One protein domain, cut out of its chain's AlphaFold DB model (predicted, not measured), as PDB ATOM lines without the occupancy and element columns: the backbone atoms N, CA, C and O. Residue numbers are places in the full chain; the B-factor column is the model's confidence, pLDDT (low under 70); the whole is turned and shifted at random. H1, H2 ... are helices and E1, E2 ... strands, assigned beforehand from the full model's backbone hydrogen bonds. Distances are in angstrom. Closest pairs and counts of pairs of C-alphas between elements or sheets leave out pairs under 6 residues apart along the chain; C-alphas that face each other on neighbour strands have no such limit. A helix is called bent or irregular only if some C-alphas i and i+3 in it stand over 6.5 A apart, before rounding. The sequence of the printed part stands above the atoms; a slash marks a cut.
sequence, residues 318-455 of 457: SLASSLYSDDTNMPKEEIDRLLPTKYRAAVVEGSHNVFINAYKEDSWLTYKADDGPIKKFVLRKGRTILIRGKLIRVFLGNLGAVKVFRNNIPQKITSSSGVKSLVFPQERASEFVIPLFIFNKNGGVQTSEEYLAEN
ATOM      1  N   SER A 318     134.938 175.650 221.730       93.69
ATOM      2  CA  SER A 318     134.261 174.806 222.731       93.69
ATOM      3  C   SER A 318     132.848 174.408 222.271       93.69
ATOM      4  O   SER A 318     132.125 175.215 221.675       93.69
ATOM      5  N   LEU A 319     132.464 173.154 222.518       92.06
ATOM      6  CA  LEU A 319     131.119 172.646 222.264       92.06
ATOM      7  C   LEU A 319     130.130 173.162 223.330       92.06
ATOM      8  O   LEU A 319     130.463 173.310 224.503       92.06
ATOM      9  N   ALA A 320     128.890 173.445 222.923       88.06
ATOM     10  CA  ALA A 320     127.862 173.963 223.827       88.06
ATOM     11  C   ALA A 320     127.451 172.932 224.899       88.06
ATOM     12  O   ALA A 320     127.257 171.759 224.592       88.06
ATOM     13  N   SER A 321     127.233 173.387 226.136       84.00
ATOM     14  CA  SER A 321     126.867 172.535 227.281       84.00
ATOM     15  C   SER A 321     125.450 171.949 227.217       84.00
ATOM     16  O   SER A 321     125.181 170.927 227.838       84.00
ATOM     17  N   SER A 322     124.540 172.566 226.454       91.94
ATOM     18  CA  SER A 322     123.223 172.005 226.141       91.94
ATOM     19  C   SER A 322     123.150 171.666 224.653       91.94
ATOM     20  O   SER A 322     123.238 172.540 223.785       91.94
ATOM     21  N   LEU A 323     123.010 170.375 224.360       94.25
ATOM     22  CA  LEU A 323     123.004 169.818 223.007       94.25
ATOM     23  C   LEU A 323     121.618 169.311 222.604       94.25
ATOM     24  O   LEU A 323     121.245 169.433 221.431       94.25
ATOM     25  N   TYR A 324     120.873 168.787 223.576       95.62
ATOM     26  CA  TYR A 324     119.532 168.231 223.441       95.62
ATOM     27  C   TYR A 324     118.726 168.404 224.743       95.62
ATOM     28  O   TYR A 324     119.277 168.651 225.821       95.62
ATOM     29  N   SER A 325     117.411 168.220 224.656       96.25
ATOM     30  CA  SER A 325     116.522 168.053 225.810       96.25
ATOM     31  C   SER A 325     115.544 166.899 225.578       96.25
ATOM     32  O   SER A 325     115.358 166.461 224.443       96.25
ATOM     33  N   ASP A 326     114.924 166.379 226.636       96.19
ATOM     34  CA  ASP A 326     113.921 165.318 226.513       96.19
ATOM     35  C   ASP A 326     112.616 165.865 225.897       96.19
ATOM     36  O   ASP A 326     112.118 166.923 226.291       96.19
ATOM     37  N   ASP A 327     112.059 165.166 224.903       94.38
ATOM     38  CA  ASP A 327     110.855 165.590 224.175       94.38
ATOM     39  C   ASP A 327     109.581 165.035 224.825       94.38
ATOM     40  O   ASP A 327     108.972 164.074 224.354       94.38
ATOM     41  N   THR A 328     109.166 165.658 225.929       92.50
ATOM     42  CA  THR A 328     108.002 165.249 226.738       92.50
ATOM     43  C   THR A 328     106.650 165.336 226.017       92.50
ATOM     44  O   THR A 328     105.631 165.001 226.612       92.50
ATOM     45  N   ASN A 329     106.615 165.820 224.771       93.75
ATOM     46  CA  ASN A 329     105.386 166.109 224.023       93.75
ATOM     47  C   ASN A 329     105.155 165.144 222.848       93.75
ATOM     48  O   ASN A 329     104.155 165.274 222.143       93.75
ATOM     49  N   MET A 330     106.072 164.203 222.601       92.75
ATOM     50  CA  MET A 330     105.922 163.222 221.525       92.75
ATOM     51  C   MET A 330     104.827 162.198 221.886       92.75
ATOM     52  O   MET A 330     104.947 161.550 222.929       92.75
ATOM     53  N   PRO A 331     103.780 162.007 221.056       95.06
ATOM     54  CA  PRO A 331     102.720 161.040 221.335       95.06
ATOM     55  C   PRO A 331     103.267 159.620 221.497       95.06
ATOM     56  O   PRO A 331     104.185 159.210 220.778       95.06
ATOM     57  N   LYS A 332     102.677 158.837 222.405       91.75
ATOM     58  CA  LYS A 332     103.133 157.471 222.699       91.75
ATOM     59  C   LYS A 332     103.109 156.589 221.451       91.75
ATOM     60  O   LYS A 332     104.031 155.813 221.230       91.75
ATOM     61  N   GLU A 333     102.117 156.779 220.594       93.12
ATOM     62  CA  GLU A 333     101.905 156.074 219.330       93.12
ATOM     63  C   GLU A 333     103.016 156.399 218.316       93.12
ATOM     64  O   GLU A 333     103.401 155.557 217.505       93.12
ATOM     65  N   GLU A 334     103.582 157.609 218.373       93.69
ATOM     66  CA  GLU A 334     104.764 157.981 217.597       93.69
ATOM     67  C   GLU A 334     106.042 157.370 218.188       93.69
ATOM     68  O   GLU A 334     106.861 156.848 217.430       93.69
ATOM     69  N   ILE A 335     106.190 157.333 219.515       93.81
ATOM     70  CA  ILE A 335     107.315 156.647 220.172       93.81
ATOM     71  C   ILE A 335     107.257 155.127 219.903       93.81
ATOM     72  O   ILE A 335     108.289 154.506 219.652       93.81
ATOM     73  N   ASP A 336     106.069 154.516 219.887       92.31
ATOM     74  CA  ASP A 336     105.823 153.101 219.556       92.31
ATOM     75  C   ASP A 336     106.121 152.796 218.078       92.31
ATOM     76  O   ASP A 336     106.782 151.798 217.777       92.31
ATOM     77  N   ARG A 337     105.748 153.698 217.162       93.38
ATOM     78  CA  ARG A 337     106.075 153.601 215.729       93.38
ATOM     79  C   ARG A 337     107.570 153.778 215.437       93.38
ATOM     80  O   ARG A 337     108.104 153.107 214.556       93.38
ATOM     81  N   LEU A 338     108.238 154.707 216.125       93.50
ATOM     82  CA  LEU A 338     109.610 155.119 215.804       93.50
ATOM     83  C   LEU A 338     110.690 154.412 216.633       93.50
ATOM     84  O   LEU A 338     111.804 154.266 216.132       93.50
ATOM     85  N   LEU A 339     110.377 153.917 217.832       93.06
ATOM     86  CA  LEU A 339     111.260 153.103 218.675       93.06
ATOM     87  C   LEU A 339     110.573 151.763 219.024       93.06
ATOM     88  O   LEU A 339     110.002 151.628 220.111       93.06
ATOM     89  N   PRO A 340     110.630 150.751 218.132       87.88
ATOM     90  CA  PRO A 340     110.022 149.441 218.367       87.88
ATOM     91  C   PRO A 340     110.543 148.720 219.620       87.88
ATOM     92  O   PRO A 340     111.735 148.767 219.934       87.88
ATOM     93  N   THR A 341     109.670 147.958 220.285       87.12
ATOM     94  CA  THR A 341     109.917 147.295 221.584       87.12
ATOM     95  C   THR A 341     111.195 146.454 221.643       87.12
ATOM     96  O   THR A 341     111.879 146.458 222.665       87.12
ATOM     97  N   LYS A 342     111.586 145.811 220.532       84.44
ATOM     98  CA  LYS A 342     112.837 145.033 220.427       84.44
ATOM     99  C   LYS A 342     114.111 145.848 220.700       84.44
ATOM    100  O   LYS A 342     115.110 145.276 221.114       84.44
ATOM    101  N   TYR A 343     114.084 147.166 220.484       82.25
ATOM    102  CA  TYR A 343     115.191 148.066 220.824       82.25
ATOM    103  C   TYR A 343     115.071 148.613 222.252       82.25
ATOM    104  O   TYR A 343     116.090 148.846 222.894       82.25
ATOM    105  N   ARG A 344     113.847 148.739 222.789       85.25
ATOM    106  CA  ARG A 344     113.606 149.187 224.173       85.25
ATOM    107  C   ARG A 344     114.111 148.199 225.213       85.25
ATOM    108  O   ARG A 344     114.723 148.608 226.192       85.25
ATOM    109  N   ALA A 345     113.884 146.910 224.960       80.94
ATOM    110  CA  ALA A 345     114.420 145.809 225.757       80.94
ATOM    111  C   ALA A 345     115.941 145.616 225.574       80.94
ATOM    112  O   ALA A 345     116.552 144.832 226.289       80.94
ATOM    113  N   ALA A 346     116.558 146.325 224.621       78.75
ATOM    114  CA  ALA A 346     117.982 146.244 224.314       78.75
ATOM    115  C   ALA A 346     118.802 147.382 224.966       78.75
ATOM    116  O   ALA A 346     119.920 147.663 224.521       78.75
ATOM    117  N   VAL A 347     118.260 148.036 225.997       83.00
ATOM    118  CA  VAL A 347     118.982 148.995 226.844       83.00
ATOM    119  C   VAL A 347     119.961 148.245 227.748       83.00
ATOM    120  O   VAL A 347     119.568 147.336 228.472       83.00
ATOM    121  N   VAL A 348     121.236 148.632 227.710       87.19
ATOM    122  CA  VAL A 348     122.273 148.141 228.631       87.19
ATOM    123  C   VAL A 348     122.442 149.143 229.769       87.19
ATOM    124  O   VAL A 348     122.673 150.328 229.520       87.19
ATOM    125  N   GLU A 349     122.319 148.667 231.006       85.44
ATOM    126  CA  GLU A 349     122.514 149.458 232.223       85.44
ATOM    127  C   GLU A 349     123.971 149.944 232.359       85.44
ATOM    128  O   GLU A 349     124.904 149.333 231.837       85.44
ATOM    129  N   GLY A 350     124.179 151.100 232.998       86.81
ATOM    130  CA  GLY A 350     125.503 151.729 233.108       86.81
ATOM    131  C   GLY A 350     126.090 152.257 231.787       86.81
ATOM    132  O   GLY A 350     127.239 152.692 231.766       86.81
ATOM    133  N   SER A 351     125.322 152.234 230.691       91.62
ATOM    134  CA  SER A 351     125.688 152.794 229.383       91.62
ATOM    135  C   SER A 351     124.626 153.777 228.888       91.62
ATOM    136  O   SER A 351     123.436 153.637 229.182       91.62
ATOM    137  N   HIS A 352     125.027 154.741 228.062       93.31
ATOM    138  CA  HIS A 352     124.089 155.494 227.238       93.31
ATOM    139  C   HIS A 352     123.684 154.649 226.031       93.31
ATOM    140  O   HIS A 352     124.523 154.056 225.357       93.31
ATOM    141  N   ASN A 353     122.383 154.595 225.765       95.25
ATOM    142  CA  ASN A 353     121.779 153.844 224.675       95.25
ATOM    143  C   ASN A 353     121.131 154.862 223.731       95.25
ATOM    144  O   ASN A 353     120.034 155.357 223.998       95.25
ATOM    145  N   VAL A 354     121.847 155.223 222.666       96.94
ATOM    146  CA  VAL A 354     121.452 156.253 221.698       96.94
ATOM    147  C   VAL A 354     120.904 155.566 220.457       96.94
ATOM    148  O   VAL A 354     121.643 154.945 219.693       96.94
ATOM    149  N   PHE A 355     119.596 155.663 220.258       97.06
ATOM    150  CA  PHE A 355     118.902 155.093 219.112       97.06
ATOM    151  C   PHE A 355     118.535 156.192 218.113       97.06
ATOM    152  O   PHE A 355     117.972 157.216 218.496       97.06
ATOM    153  N   ILE A 356     118.843 155.984 216.833       97.50
ATOM    154  CA  ILE A 356     118.591 156.943 215.751       97.50
ATOM    155  C   ILE A 356     117.755 156.254 214.668       97.50
ATOM    156  O   ILE A 356     118.115 155.171 214.204       97.50
ATOM    157  N   ASN A 357     116.651 156.884 214.263       97.12
ATOM    158  CA  ASN A 357     115.741 156.402 213.220       97.12
ATOM    159  C   ASN A 357     115.627 157.431 212.087       97.12
ATOM    160  O   ASN A 357     115.131 158.535 212.322       97.12
ATOM    161  N   ALA A 358     116.036 157.058 210.870       96.50
ATOM    162  CA  ALA A 358     115.871 157.840 209.640       96.50
ATOM    163  C   ALA A 358     114.433 157.725 209.101       96.50
ATOM    164  O   ALA A 358     114.163 157.101 208.075       96.50
ATOM    165  N   TYR A 359     113.473 158.275 209.845       94.25
ATOM    166  CA  TYR A 359     112.048 158.022 209.623       94.25
ATOM    167  C   TYR A 359     111.468 158.715 208.379       94.25
ATOM    168  O   TYR A 359     110.504 158.217 207.795       94.25
ATOM    169  N   LYS A 360     112.030 159.861 207.972       90.44
ATOM    170  CA  LYS A 360     111.487 160.702 206.889       90.44
ATOM    171  C   LYS A 360     112.264 160.557 205.582       90.44
ATOM    172  O   LYS A 360     111.648 160.355 204.536       90.44
ATOM    173  N   GLU A 361     113.588 160.637 205.654       91.25
ATOM    174  CA  GLU A 361     114.560 160.715 204.552       91.25
ATOM    175  C   GLU A 361     115.916 160.156 205.022       91.25
ATOM    176  O   GLU A 361     116.078 159.825 206.197       91.25
ATOM    177  N   ASP A 362     116.886 160.069 204.114       94.19
ATOM    178  CA  ASP A 362     118.264 159.675 204.408       94.19
ATOM    179  C   ASP A 362     119.001 160.731 205.256       94.19
ATOM    180  O   ASP A 362     118.829 161.943 205.089       94.19
ATOM    181  N   SER A 363     119.862 160.257 206.160       94.56
ATOM    182  CA  SER A 363     120.689 161.081 207.048       94.56
ATOM    183  C   SER A 363     122.097 160.500 207.137       94.56
ATOM    184  O   SER A 363     122.271 159.307 207.376       94.56
ATOM    185  N   TRP A 364     123.125 161.325 206.939       94.81
ATOM    186  CA  TRP A 364     124.512 160.907 207.148       94.81
ATOM    187  C   TRP A 364     124.929 161.128 208.600       94.81
ATOM    188  O   TRP A 364     124.529 162.110 209.233       94.81
ATOM    189  N   LEU A 365     125.757 160.226 209.131       96.56
ATOM    190  CA  LEU A 365     126.298 160.363 210.478       96.56
ATOM    191  C   LEU A 365     127.716 159.799 210.603       96.56
ATOM    192  O   LEU A 365     128.090 158.824 209.950       96.56
ATOM    193  N   THR A 366     128.493 160.425 211.482       97.88
ATOM    194  CA  THR A 366     129.787 159.942 211.974       97.88
ATOM    195  C   THR A 366     129.693 159.791 213.490       97.88
ATOM    196  O   THR A 366     129.189 160.696 214.152       97.88
ATOM    197  N   TYR A 367     130.150 158.674 214.057       98.19
ATOM    198  CA  TYR A 367     130.180 158.495 215.511       98.19
ATOM    199  C   TYR A 367     131.418 157.753 216.017       98.19
ATOM    200  O   TYR A 367     131.982 156.916 215.313       98.19
ATOM    201  N   LYS A 368     131.778 158.021 217.276       98.19
ATOM    202  CA  LYS A 368     132.693 157.215 218.098       98.19
ATOM    203  C   LYS A 368     132.008 156.917 219.428       98.19
ATOM    204  O   LYS A 368     131.423 157.817 220.032       98.19
ATOM    205  N   ALA A 369     132.048 155.659 219.849       97.50
ATOM    206  CA  ALA A 369     131.531 155.207 221.134       97.50
ATOM    207  C   ALA A 369     132.696 154.643 221.949       97.50
ATOM    208  O   ALA A 369     133.401 153.752 221.470       97.50
ATOM    209  N   ASP A 370     132.896 155.205 223.140       96.19
ATOM    210  CA  ASP A 370     134.057 154.997 224.002       96.19
ATOM    211  C   ASP A 370     135.368 155.100 223.196       96.19
ATOM    212  O   ASP A 370     135.531 156.021 222.386       96.19
ATOM    213  N   ASP A 371     136.281 154.152 223.386       95.00
ATOM    214  CA  ASP A 371     137.573 154.075 222.695       95.00
ATOM    215  C   ASP A 371     137.485 153.327 221.349       95.00
ATOM    216  O   ASP A 371     138.492 153.096 220.682       95.00
ATOM    217  N   GLY A 372     136.272 152.951 220.923       95.12
ATOM    218  CA  GLY A 372     136.027 152.181 219.705       95.12
ATOM    219  C   GLY A 372     136.336 152.933 218.397       95.12
ATOM    220  O   GLY A 372     136.537 154.150 218.387       95.12
ATOM    221  N   PRO A 373     136.340 152.224 217.252       95.94
ATOM    222  CA  PRO A 373     136.620 152.827 215.952       95.94
ATOM    223  C   PRO A 373     135.532 153.828 215.543       95.94
ATOM    224  O   PRO A 373     134.337 153.594 215.760       95.94
ATOM    225  N   ILE A 374     135.949 154.914 214.888       97.12
ATOM    226  CA  ILE A 374     135.038 155.899 214.295       97.12
ATOM    227  C   ILE A 374     134.287 155.243 213.129       97.12
ATOM    228  O   ILE A 374     134.883 154.589 212.275       97.12
ATOM    229  N   LYS A 375     132.966 155.430 213.074       96.00
ATOM    230  CA  LYS A 375     132.087 154.875 212.033       96.00
ATOM    231  C   LYS A 375     131.363 156.003 211.305       96.00
ATOM    232  O   LYS A 375     130.662 156.785 211.942       96.00
ATOM    233  N   LYS A 376     131.518 156.057 209.978       93.31
ATOM    234  CA  LYS A 376     130.966 157.069 209.056       93.31
ATOM    235  C   LYS A 376     130.130 156.370 207.979       93.31
ATOM    236  O   LYS A 376     130.670 155.520 207.279       93.31
ATOM    237  N   PHE A 377     128.840 156.693 207.852       86.19
ATOM    238  CA  PHE A 377     127.948 156.117 206.828       86.19
ATOM    239  C   PHE A 377     126.656 156.937 206.646       86.19
ATOM    240  O   PHE A 377     126.330 157.813 207.451       86.19
ATOM    241  N   VAL A 378     125.893 156.615 205.596       93.25
ATOM    242  CA  VAL A 378     124.528 157.123 205.378       93.25
ATOM    243  C   VAL A 378     123.512 156.159 205.992       93.25
ATOM    244  O   VAL A 378     123.383 155.009 205.567       93.25
ATOM    245  N   LEU A 379     122.769 156.626 206.994       94.62
ATOM    246  CA  LEU A 379     121.593 155.954 207.531       94.62
ATOM    247  C   LEU A 379     120.415 156.216 206.579       94.62
ATOM    248  O   LEU A 379     119.741 157.244 206.665       94.62
ATOM    249  N   ARG A 380     120.203 155.288 205.638       95.00
ATOM    250  CA  ARG A 380     119.124 155.384 204.642       95.00
ATOM    251  C   ARG A 380     117.732 155.394 205.286       95.00
ATOM    252  O   ARG A 380     117.537 154.788 206.343       95.00
ATOM    253  N   LYS A 381     116.750 156.007 204.622       95.00
ATOM    254  CA  LYS A 381     115.348 156.073 205.061       95.00
ATOM    255  C   LYS A 381     114.808 154.708 205.510       95.00
ATOM    256  O   LYS A 381     115.027 153.681 204.867       95.00
ATOM    257  N   GLY A 382     114.095 154.698 206.633       90.31
ATOM    258  CA  GLY A 382     113.548 153.498 207.271       90.31
ATOM    259  C   GLY A 382     114.584 152.625 207.993       90.31
ATOM    260  O   GLY A 382     114.205 151.649 208.642       90.31
ATOM    261  N   ARG A 383     115.884 152.948 207.922       94.81
ATOM    262  CA  ARG A 383     116.920 152.281 208.719       94.81
ATOM    263  C   ARG A 383     117.065 152.936 210.089       94.81
ATOM    264  O   ARG A 383     116.763 154.108 210.311       94.81
ATOM    265  N   THR A 384     117.534 152.120 211.022       94.88
ATOM    266  CA  THR A 384     117.718 152.461 212.430       94.88
ATOM    267  C   THR A 384     119.085 151.979 212.895       94.88
ATOM    268  O   THR A 384     119.596 150.976 212.390       94.88
ATOM    269  N   ILE A 385     119.673 152.674 213.864       95.25
ATOM    270  CA  ILE A 385     120.875 152.223 214.571       95.25
ATOM    271  C   ILE A 385     120.700 152.415 216.077       95.25
ATOM    272  O   ILE A 385     120.152 153.421 216.520       95.25
ATOM    273  N   LEU A 386     121.194 151.449 216.853       95.38
ATOM    274  CA  LEU A 386     121.411 151.571 218.291       95.38
ATOM    275  C   LEU A 386     122.918 151.667 218.548       95.38
ATOM    276  O   LEU A 386     123.661 150.738 218.232       95.38
ATOM    277  N   ILE A 387     123.354 152.783 219.119       95.94
ATOM    278  CA  ILE A 387     124.722 153.024 219.574       95.94
ATOM    279  C   ILE A 387     124.730 152.880 221.100       95.94
ATOM    280  O   ILE A 387     123.823 153.372 221.773       95.94
ATOM    281  N   ARG A 388     125.743 152.206 221.652       95.38
ATOM    282  CA  ARG A 388     125.949 152.083 223.102       95.38
ATOM    283  C   ARG A 388     127.376 152.456 223.480       95.38
ATOM    284  O   ARG A 388     128.286 152.169 222.707       95.38
ATOM    285  N   GLY A 389     127.543 153.044 224.660       95.94
ATOM    286  CA  GLY A 389     128.835 153.356 225.272       95.94
ATOM    287  C   GLY A 389     128.674 154.188 226.546       95.94
ATOM    288  O   GLY A 389     127.568 154.643 226.856       95.94
ATOM    289  N   LYS A 390     129.761 154.407 227.284       96.44
ATOM    290  CA  LYS A 390     129.819 155.351 228.421       96.44
ATOM    291  C   LYS A 390     129.966 156.799 227.944       96.44
ATOM    292  O   LYS A 390     129.494 157.712 228.613       96.44
ATOM    293  N   LEU A 391     130.597 156.996 226.790       96.94
ATOM    294  CA  LEU A 391     130.745 158.260 226.080       96.94
ATOM    295  C   LEU A 391     130.477 158.034 224.588       96.94
ATOM    296  O   LEU A 391     131.177 157.267 223.933       96.94
ATOM    297  N   ILE A 392     129.488 158.719 224.020       97.94
ATOM    298  CA  ILE A 392     129.162 158.637 222.593       97.94
ATOM    299  C   ILE A 392     129.257 160.034 221.983       97.94
ATOM    300  O   ILE A 392     128.469 160.918 222.316       97.94
ATOM    301  N   ARG A 393     130.197 160.211 221.052       97.69
ATOM    302  CA  ARG A 393     130.354 161.404 220.209       97.69
ATOM    303  C   ARG A 393     129.641 161.137 218.881       97.69
ATOM    304  O   ARG A 393     129.929 160.123 218.245       97.69
ATOM    305  N   VAL A 394     128.738 162.015 218.442       97.88
ATOM    306  CA  VAL A 394     128.004 161.885 217.167       97.88
ATOM    307  C   VAL A 394     128.006 163.215 216.416       97.88
ATOM    308  O   VAL A 394     127.716 164.262 216.985       97.88
ATOM    309  N   PHE A 395     128.278 163.174 215.117       97.81
ATOM    310  CA  PHE A 395     128.119 164.290 214.192       97.81
ATOM    311  C   PHE A 395     127.127 163.868 213.107       97.81
ATOM    312  O   PHE A 395     127.339 162.868 212.422       97.81
ATOM    313  N   LEU A 396     126.001 164.575 213.032       95.12
ATOM    314  CA  LEU A 396     124.759 164.101 212.417       95.12
ATOM    315  C   LEU A 396     124.198 165.161 211.463       95.12
ATOM    316  O   LEU A 396     123.944 166.291 211.888       95.12
ATOM    317  N   GLY A 397     124.003 164.796 210.196       92.12
ATOM    318  CA  GLY A 397     123.413 165.642 209.157       92.12
ATOM    319  C   GLY A 397     121.980 165.254 208.793       92.12
ATOM    320  O   GLY A 397     121.510 164.166 209.123       92.12
ATOM    321  N   ASN A 398     121.275 166.159 208.110       94.38
ATOM    322  CA  ASN A 398     119.829 166.080 207.863       94.38
ATOM    323  C   ASN A 398     119.020 165.773 209.144       94.38
ATOM    324  O   ASN A 398     118.200 164.859 209.195       94.38
ATOM    325  N   LEU A 399     119.262 166.549 210.207       92.69
ATOM    326  CA  LEU A 399     118.638 166.370 211.525       92.69
ATOM    327  C   LEU A 399     117.094 166.368 211.470       92.69
ATOM    328  O   LEU A 399     116.453 165.703 212.276       92.69
ATOM    329  N   GLY A 400     116.495 167.071 210.502       92.06
ATOM    330  CA  GLY A 400     115.044 167.083 210.276       92.06
ATOM    331  C   GLY A 400     114.467 165.784 209.695       92.06
ATOM    332  O   GLY A 400     113.246 165.638 209.644       92.06
ATOM    333  N   ALA A 401     115.315 164.846 209.261       92.12
ATOM    334  CA  ALA A 401     114.906 163.549 208.730       92.12
ATOM    335  C   ALA A 401     114.912 162.408 209.761       92.12
ATOM    336  O   ALA A 401     114.380 161.325 209.487       92.12
ATOM    337  N   VAL A 402     115.504 162.647 210.935       97.06
ATOM    338  CA  VAL A 402     115.728 161.644 211.984       97.06
ATOM    339  C   VAL A 402     114.962 161.956 213.268       97.06
ATOM    340  O   VAL A 402     114.690 163.110 213.592       97.06
ATOM    341  N   LYS A 403     114.667 160.917 214.052       97.19
ATOM    342  CA  LYS A 403     114.426 161.053 215.495       97.19
ATOM    343  C   LYS A 403     115.540 160.347 216.258       97.19
ATOM    344  O   LYS A 403     115.979 159.266 215.863       97.19
ATOM    345  N   VAL A 404     115.974 160.971 217.349       97.56
ATOM    346  CA  VAL A 404     116.990 160.454 218.269       97.56
ATOM    347  C   VAL A 404     116.314 160.150 219.603       97.56
ATOM    348  O   VAL A 404     115.493 160.935 220.072       97.56
ATOM    349  N   PHE A 405     116.660 159.022 220.212       97.00
ATOM    350  CA  PHE A 405     116.175 158.588 221.519       97.00
ATOM    351  C   PHE A 405     117.381 158.239 222.401       97.00
ATOM    352  O   PHE A 405     118.323 157.598 221.936       97.00
ATOM    353  N   ARG A 406     117.351 158.643 223.672       95.19
ATOM    354  CA  ARG A 406     118.392 158.411 224.684       95.19
ATOM    355  C   ARG A 406     117.773 157.590 225.807       95.19
ATOM    356  O   ARG A 406     116.851 158.065 226.458       95.19
ATOM    357  N   ASN A 407     118.244 156.362 226.026       93.69
ATOM    358  CA  ASN A 407     117.696 155.442 227.037       93.69
ATOM    359  C   ASN A 407     116.155 155.326 226.943       93.69
ATOM    360  O   ASN A 407     115.442 155.452 227.931       93.69
ATOM    361  N   ASN A 408     115.653 155.121 225.720       92.88
ATOM    362  CA  ASN A 408     114.236 155.101 225.320       92.88
ATOM    363  C   ASN A 408     113.468 156.441 225.358       92.88
ATOM    364  O   ASN A 408     112.362 156.498 224.824       92.88
ATOM    365  N   ILE A 409     114.039 157.524 225.891       94.25
ATOM    366  CA  ILE A 409     113.398 158.847 225.939       94.25
ATOM    367  C   ILE A 409     113.636 159.592 224.608       94.25
ATOM    368  O   ILE A 409     114.796 159.739 224.210       94.25
ATOM    369  N   PRO A 410     112.604 160.083 223.892       97.00
ATOM    370  CA  PRO A 410     112.793 160.882 222.676       97.00
ATOM    371  C   PRO A 410     113.543 162.184 222.979       97.00
ATOM    372  O   PRO A 410     113.347 162.782 224.032       97.00
ATOM    373  N   GLN A 411     114.422 162.620 222.075       97.31
ATOM    374  CA  GLN A 411     115.264 163.804 222.258       97.31
ATOM    375  C   GLN A 411     114.880 164.917 221.277       97.31
ATOM    376  O   GLN A 411     114.877 164.729 220.056       97.31
ATOM    377  N   LYS A 412     114.623 166.108 221.816       96.38
ATOM    378  CA  LYS A 412     114.444 167.354 221.078       96.38
ATOM    379  C   LYS A 412     115.816 167.965 220.807       96.38
ATOM    380  O   LYS A 412     116.542 168.340 221.726       96.38
ATOM    381  N   ILE A 413     116.172 168.060 219.528       95.81
ATOM    382  CA  ILE A 413     117.478 168.544 219.068       95.81
ATOM    383  C   ILE A 413     117.258 169.633 218.020       95.81
ATOM    384  O   ILE A 413     116.461 169.458 217.099       95.81
ATOM    385  N   THR A 414     117.961 170.758 218.146       90.75
ATOM    386  CA  THR A 414     117.843 171.906 217.236       90.75
ATOM    387  C   THR A 414     119.161 172.216 216.526       90.75
ATOM    388  O   THR A 414     120.242 172.186 217.126       90.75
ATOM    389  N   SER A 415     119.066 172.542 215.236       90.12
ATOM    390  CA  SER A 415     120.145 173.109 214.423       90.12
ATOM    391  C   SER A 415     119.558 173.988 213.318       90.12
ATOM    392  O   SER A 415     118.568 173.609 212.698       90.12
ATOM    393  N   SER A 416     120.183 175.138 213.058       85.38
ATOM    394  CA  SER A 416     119.845 176.038 211.949       85.38
ATOM    395  C   SER A 416     120.421 175.590 210.601       85.38
ATOM    396  O   SER A 416     119.899 175.980 209.564       85.38
ATOM    397  N   SER A 417     121.468 174.757 210.599       85.50
ATOM    398  CA  SER A 417     122.094 174.204 209.386       85.50
ATOM    399  C   SER A 417     121.590 172.805 209.022       85.50
ATOM    400  O   SER A 417     122.048 172.218 208.046       85.50
ATOM    401  N   GLY A 418     120.714 172.212 209.842       88.75
ATOM    402  CA  GLY A 418     120.338 170.799 209.729       88.75
ATOM    403  C   GLY A 418     121.455 169.812 210.106       88.75
ATOM    404  O   GLY A 418     121.245 168.606 209.996       88.75
ATOM    405  N   VAL A 419     122.614 170.296 210.572       92.94
ATOM    406  CA  VAL A 419     123.769 169.490 211.010       92.94
ATOM    407  C   VAL A 419     124.080 169.784 212.480       92.94
ATOM    408  O   VAL A 419     123.993 170.937 212.908       92.94
ATOM    409  N   LYS A 420     124.426 168.771 213.282       95.38
ATOM    410  CA  LYS A 420     124.650 168.930 214.729       95.38
ATOM    411  C   LYS A 420     125.762 168.013 215.254       95.38
ATOM    412  O   LYS A 420     125.795 166.827 214.938       95.38
ATOM    413  N   SER A 421     126.622 168.573 216.105       96.62
ATOM    414  CA  SER A 421     127.506 167.827 217.009       96.62
ATOM    415  C   SER A 421     126.765 167.498 218.304       96.62
ATOM    416  O   SER A 421     126.146 168.382 218.899       96.62
ATOM    417  N   LEU A 422     126.827 166.238 218.729       97.50
ATOM    418  CA  LEU A 422     126.149 165.680 219.896       97.50
ATOM    419  C   LEU A 422     127.138 164.852 220.723       97.50
ATOM    420  O   LEU A 422     127.958 164.119 220.170       97.50
ATOM    421  N   VAL A 423     127.022 164.935 222.044       97.81
ATOM    422  CA  VAL A 423     127.790 164.138 223.003       97.81
ATOM    423  C   VAL A 423     126.817 163.592 224.039       97.81
ATOM    424  O   VAL A 423     125.970 164.332 224.532       97.81
ATOM    425  N   PHE A 424     126.927 162.303 224.347       97.06
ATOM    426  CA  PHE A 424     126.147 161.615 225.374       97.06
ATOM    427  C   PHE A 424     127.132 160.953 226.350       97.06
ATOM    428  O   PHE A 424     127.897 160.101 225.895       97.06
ATOM    429  N   PRO A 425     127.150 161.300 227.649       95.94
ATOM    430  CA  PRO A 425     126.332 162.317 228.326       95.94
ATOM    431  C   PRO A 425     126.681 163.753 227.887       95.94
ATOM    432  O   PRO A 425     127.858 164.090 227.770       95.94
ATOM    433  N   GLN A 426     125.680 164.620 227.676       95.12
ATOM    434  CA  GLN A 426     125.914 166.037 227.322       95.12
ATOM    435  C   GLN A 426     126.510 166.839 228.480       95.12
ATOM    436  O   GLN A 426     127.091 167.897 228.284       95.12
ATOM    437  N   GLU A 427     126.424 166.296 229.687       94.75
ATOM    438  CA  GLU A 427     127.063 166.793 230.897       94.75
ATOM    439  C   GLU A 427     128.601 166.826 230.747       94.75
ATOM    440  O   GLU A 427     129.264 167.617 231.409       94.75
ATOM    441  N   ARG A 428     129.157 166.027 229.819       95.25
ATOM    442  CA  ARG A 428     130.570 166.049 229.404       95.25
ATOM    443  C   ARG A 428     130.843 166.918 228.169       95.25
ATOM    444  O   ARG A 428     131.988 167.025 227.753       95.25
ATOM    445  N   ALA A 429     129.837 167.550 227.556       94.62
ATOM    446  CA  ALA A 429     129.981 168.260 226.277       94.62
ATOM    447  C   ALA A 429     131.084 169.334 226.282       94.62
ATOM    448  O   ALA A 429     131.758 169.511 225.272       94.62
ATOM    449  N   SER A 430     131.302 170.002 227.417       93.75
ATOM    450  CA  SER A 430     132.341 171.024 227.597       93.75
ATOM    451  C   SER A 430     133.781 170.498 227.564       93.75
ATOM    452  O   SER A 430     134.700 171.303 227.454       93.75
ATOM    453  N   GLU A 431     133.994 169.180 227.646       94.69
ATOM    454  CA  GLU A 431     135.308 168.551 227.431       94.69
ATOM    455  C   GLU A 431     135.725 168.578 225.948       94.69
ATOM    456  O   GLU A 431     136.900 168.411 225.634       94.69
ATOM    457  N   PHE A 432     134.775 168.797 225.030       95.69
ATOM    458  CA  PHE A 432     134.978 168.645 223.591       95.69
ATOM    459  C   PHE A 432     134.948 169.981 222.842       95.69
ATOM    460  O   PHE A 432     134.300 170.956 223.236       95.69
ATOM    461  N   VAL A 433     135.610 169.995 221.686       95.94
ATOM    462  CA  VAL A 433     135.577 171.102 220.724       95.94
ATOM    463  C   VAL A 433     134.745 170.749 219.488       95.94
ATOM    464  O   VAL A 433     134.494 169.582 219.187       95.94
ATOM    465  N   ILE A 434     134.303 171.774 218.760       93.94
ATOM    466  CA  ILE A 434     133.798 171.669 217.391       93.94
ATOM    467  C   ILE A 434     134.895 172.074 216.386       93.94
ATOM    468  O   ILE A 434     135.596 173.054 216.651       93.94
ATOM    469  N   PRO A 435     135.021 171.384 215.233       94.56
ATOM    470  CA  PRO A 435     134.281 170.170 214.848       94.56
ATOM    471  C   PRO A 435     134.584 168.992 215.795       94.56
ATOM    472  O   PRO A 435     135.636 168.979 216.417       94.56
ATOM    473  N   LEU A 436     133.666 168.024 215.941       96.19
ATOM    474  CA  LEU A 436     133.921 166.824 216.771       96.19
ATOM    475  C   LEU A 436     134.844 165.816 216.070       96.19
ATOM    476  O   LEU A 436     135.570 165.071 216.727       96.19
ATOM    477  N   PHE A 437     134.781 165.790 214.740       96.56
ATOM    478  CA  PHE A 437     135.558 164.914 213.875       96.56
ATOM    479  C   PHE A 437     136.199 165.742 212.769       96.56
ATOM    480  O   PHE A 437     135.547 166.619 212.193       96.56
ATOM    481  N   ILE A 438     137.448 165.431 212.452       94.94
ATOM    482  CA  ILE A 438     138.199 166.012 211.345       94.94
ATOM    483  C   ILE A 438     138.255 164.975 210.232       94.94
ATOM    484  O   ILE A 438     138.595 163.812 210.457       94.94
ATOM    485  N   PHE A 439     137.879 165.406 209.032       91.31
ATOM    486  CA  PHE A 439     137.859 164.579 207.835       91.31
ATOM    487  C   PHE A 439     139.106 164.904 207.015       91.31
ATOM    488  O   PHE A 439     139.239 165.998 206.468       91.31
ATOM    489  N   ASN A 440     140.038 163.958 206.978       87.38
ATOM    490  CA  ASN A 440     141.329 164.123 206.325       87.38
ATOM    491  C   ASN A 440     141.162 164.012 204.797       87.38
ATOM    492  O   ASN A 440     140.301 163.278 204.306       87.38
ATOM    493  N   LYS A 441     142.023 164.690 204.020       82.69
ATOM    494  CA  LYS A 441     141.949 164.708 202.539       82.69
ATOM    495  C   LYS A 441     142.160 163.322 201.890       82.69
ATOM    496  O   LYS A 441     141.806 163.134 200.735       82.69
ATOM    497  N   ASN A 442     142.655 162.335 202.644       82.88
ATOM    498  CA  ASN A 442     142.749 160.919 202.257       82.88
ATOM    499  C   ASN A 442     141.477 160.090 202.572       82.88
ATOM    500  O   ASN A 442     141.522 158.863 202.557       82.88
ATOM    501  N   GLY A 443     140.358 160.733 202.926       78.56
ATOM    502  CA  GLY A 443     139.090 160.078 203.278       78.56
ATOM    503  C   GLY A 443     139.013 159.540 204.714       78.56
ATOM    504  O   GLY A 443     137.909 159.216 205.180       78.56
ATOM    505  N   GLY A 444     140.149 159.493 205.420       88.56
ATOM    506  CA  GLY A 444     140.251 159.138 206.832       88.56
ATOM    507  C   GLY A 444     139.501 160.112 207.743       88.56
ATOM    508  O   GLY A 444     139.145 161.227 207.354       88.56
ATOM    509  N   VAL A 445     139.229 159.677 208.969       94.50
ATOM    510  CA  VAL A 445     138.540 160.483 209.977       94.50
ATOM    511  C   VAL A 445     139.144 160.225 211.350       94.50
ATOM    512  O   VAL A 445     139.418 159.079 211.697       94.50
ATOM    513  N   GLN A 446     139.322 161.299 212.109       95.12
ATOM    514  CA  GLN A 446     139.818 161.318 213.485       95.12
ATOM    515  C   GLN A 446     138.919 162.221 214.336       95.12
ATOM    516  O   GLN A 446     138.188 163.057 213.795       95.12
ATOM    517  N   THR A 447     138.924 162.064 215.655       96.62
ATOM    518  CA  THR A 447     138.353 163.067 216.564       96.62
ATOM    519  C   THR A 447     139.273 164.282 216.654       96.62
ATOM    520  O   THR A 447     140.470 164.203 216.381       96.62
ATOM    521  N   SER A 448     138.725 165.417 217.077       94.94
ATOM    522  CA  SER A 448     139.551 166.603 217.336       94.94
ATOM    523  C   SER A 448     140.434 166.465 218.580       94.94
ATOM    524  O   SER A 448     141.414 167.186 218.693       94.94
ATOM    525  N   GLU A 449     140.130 165.534 219.492       93.94
ATOM    526  CA  GLU A 449     141.012 165.188 220.619       93.94
ATOM    527  C   GLU A 449     142.265 164.450 220.136       93.94
ATOM    528  O   GLU A 449     143.372 164.818 220.513       93.94
ATOM    529  N   GLU A 450     142.091 163.447 219.267       94.31
ATOM    530  CA  GLU A 450     143.194 162.714 218.629       94.31
ATOM    531  C   GLU A 450     144.073 163.681 217.815       94.31
ATOM    532  O   GLU A 450     145.281 163.742 218.030       94.31
ATOM    533  N   TYR A 451     143.463 164.543 216.992       94.25
ATOM    534  CA  TYR A 451     144.198 165.543 216.210       94.25
ATOM    535  C   TYR A 451     144.984 166.543 217.067       94.25
ATOM    536  O   TYR A 451     146.128 166.840 216.739       94.25
ATOM    537  N   LEU A 452     144.402 167.067 218.153       92.69
ATOM    538  CA  LEU A 452     145.086 168.013 219.048       92.69
ATOM    539  C   LEU A 452     146.176 167.340 219.900       92.69
ATOM    540  O   LEU A 452     147.105 168.015 220.334       92.69
ATOM    541  N   ALA A 453     146.095 166.023 220.120       92.81
ATOM    542  CA  ALA A 453     147.171 165.247 220.738       92.81
ATOM    543  C   ALA A 453     148.327 164.964 219.759       92.81
ATOM    544  O   ALA A 453     149.485 164.956 220.170       92.81
ATOM    545  N   GLU A 454     148.027 164.764 218.470       92.06
ATOM    546  CA  GLU A 454     149.027 164.651 217.396       92.06
ATOM    547  C   GLU A 454     149.645 166.011 217.009       92.06
ATOM    548  O   GLU A 454     150.794 166.061 216.573       92.06
ATOM    549  N   ASN A 455     148.903 167.112 217.183       88.44
ATOM    550  CA  ASN A 455     149.264 168.469 216.756       88.44
ATOM    551  C   ASN A 455     149.097 169.484 217.917       88.44
ATOM    552  O   ASN A 455     148.183 170.314 217.869       88.44
TER     553      ASN A 455
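Overview. This is residues 318 to 455 of the 457 residues of an uncharacterized protein of Halobacteriovorax sp (UniProt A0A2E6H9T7). Two four-stranded sheets, E4 E1 E6 E7 and E3 E2 E5 E8, lie face to face as a sandwich. Along the longest axis H1 and H2 lie beyond the first sheet, while the small hairpin of E9 and E10, with H4, lies beyond the second; H3 is near strand E8. The printed part has 138 residues, with named elements in the order H1 H2 E1 E2 E3 E4 E5 E6 E7 E8 H3 E9 E10 H4, four helices and ten strands; the three sheets are antiparallel and the class is mixed. The whole is compact, with a radius of gyration of the C-alphas of 14.7 A, and elongated, spanning 49 by 30 by 27 A.

Arrangement. Start at residues 318 to 331, which hold no named element; residues 325 to 326 pair, antiparallel, with residues 411 to 412 of E7, residues 409 to 412. Look next at the sheet in the order E4, residues 384 to 389, E1, residues 352 to 357, E6, residues 403 to 406, and E7, where N 356 and O 385, N 355 and O 405, and N 406 and O 409 are within hydrogen-bond range at 2.9, 2.9 and 2.8 A. H1, residues 332 to 338, and H2, residues 341 to 344, only graze it; the closest C-alphas of H1 and E1 are those of Leu 338 and Asn 357, 6.8 A apart. The other sheet runs E3, residues 375 to 379, E2, residues 363 to 369, E5, residues 392 to 396, and E8, residues 420 to 424, with N 365 and O 377 at 3.0 A, N 366 and O 395 at 2.9 A, and N 394 and O 422 at 2.8 A. The facing parts of this sandwich are 9.9 A centre to centre, their strands at 11 degrees. H3, residues 426 to 431, only grazes the second sheet and is irregular: C-alphas 427 and 430 are 7.5 A apart. The hairpin of E9, residues 437 to 439, and E10, residues 445 to 447, has N 438 and O 446 at 2.8 A. H4, residues 448 to 454, comes closest to E9 at the C-alphas of Ser 448 and Phe 437, 5.5 A apart. Every O i to N i+4 pair is within range in H1 and H4; H3 has 0 of 2, but 2 of 3 O i to N i+3 pairs, and H2 is too short for an i+4 pair.

Along the chain. Find C-alpha 332 at (103.133, 157.471, 222.699), where H1 begins. E2 is 18.7 A long, E4 17.0 A and E1, from C-alpha 352 at (124.089, 155.494, 227.238), 16.3 A. H4 ends at C-alpha 454, (149.027, 164.651, 217.396).

Size, cuts and confidence. The farthest C-alphas, Glu 333 and Asn 455, are 49.0 A apart. The printed part has no cut, no link is long, and no printed residue is under 70 in pLDDT.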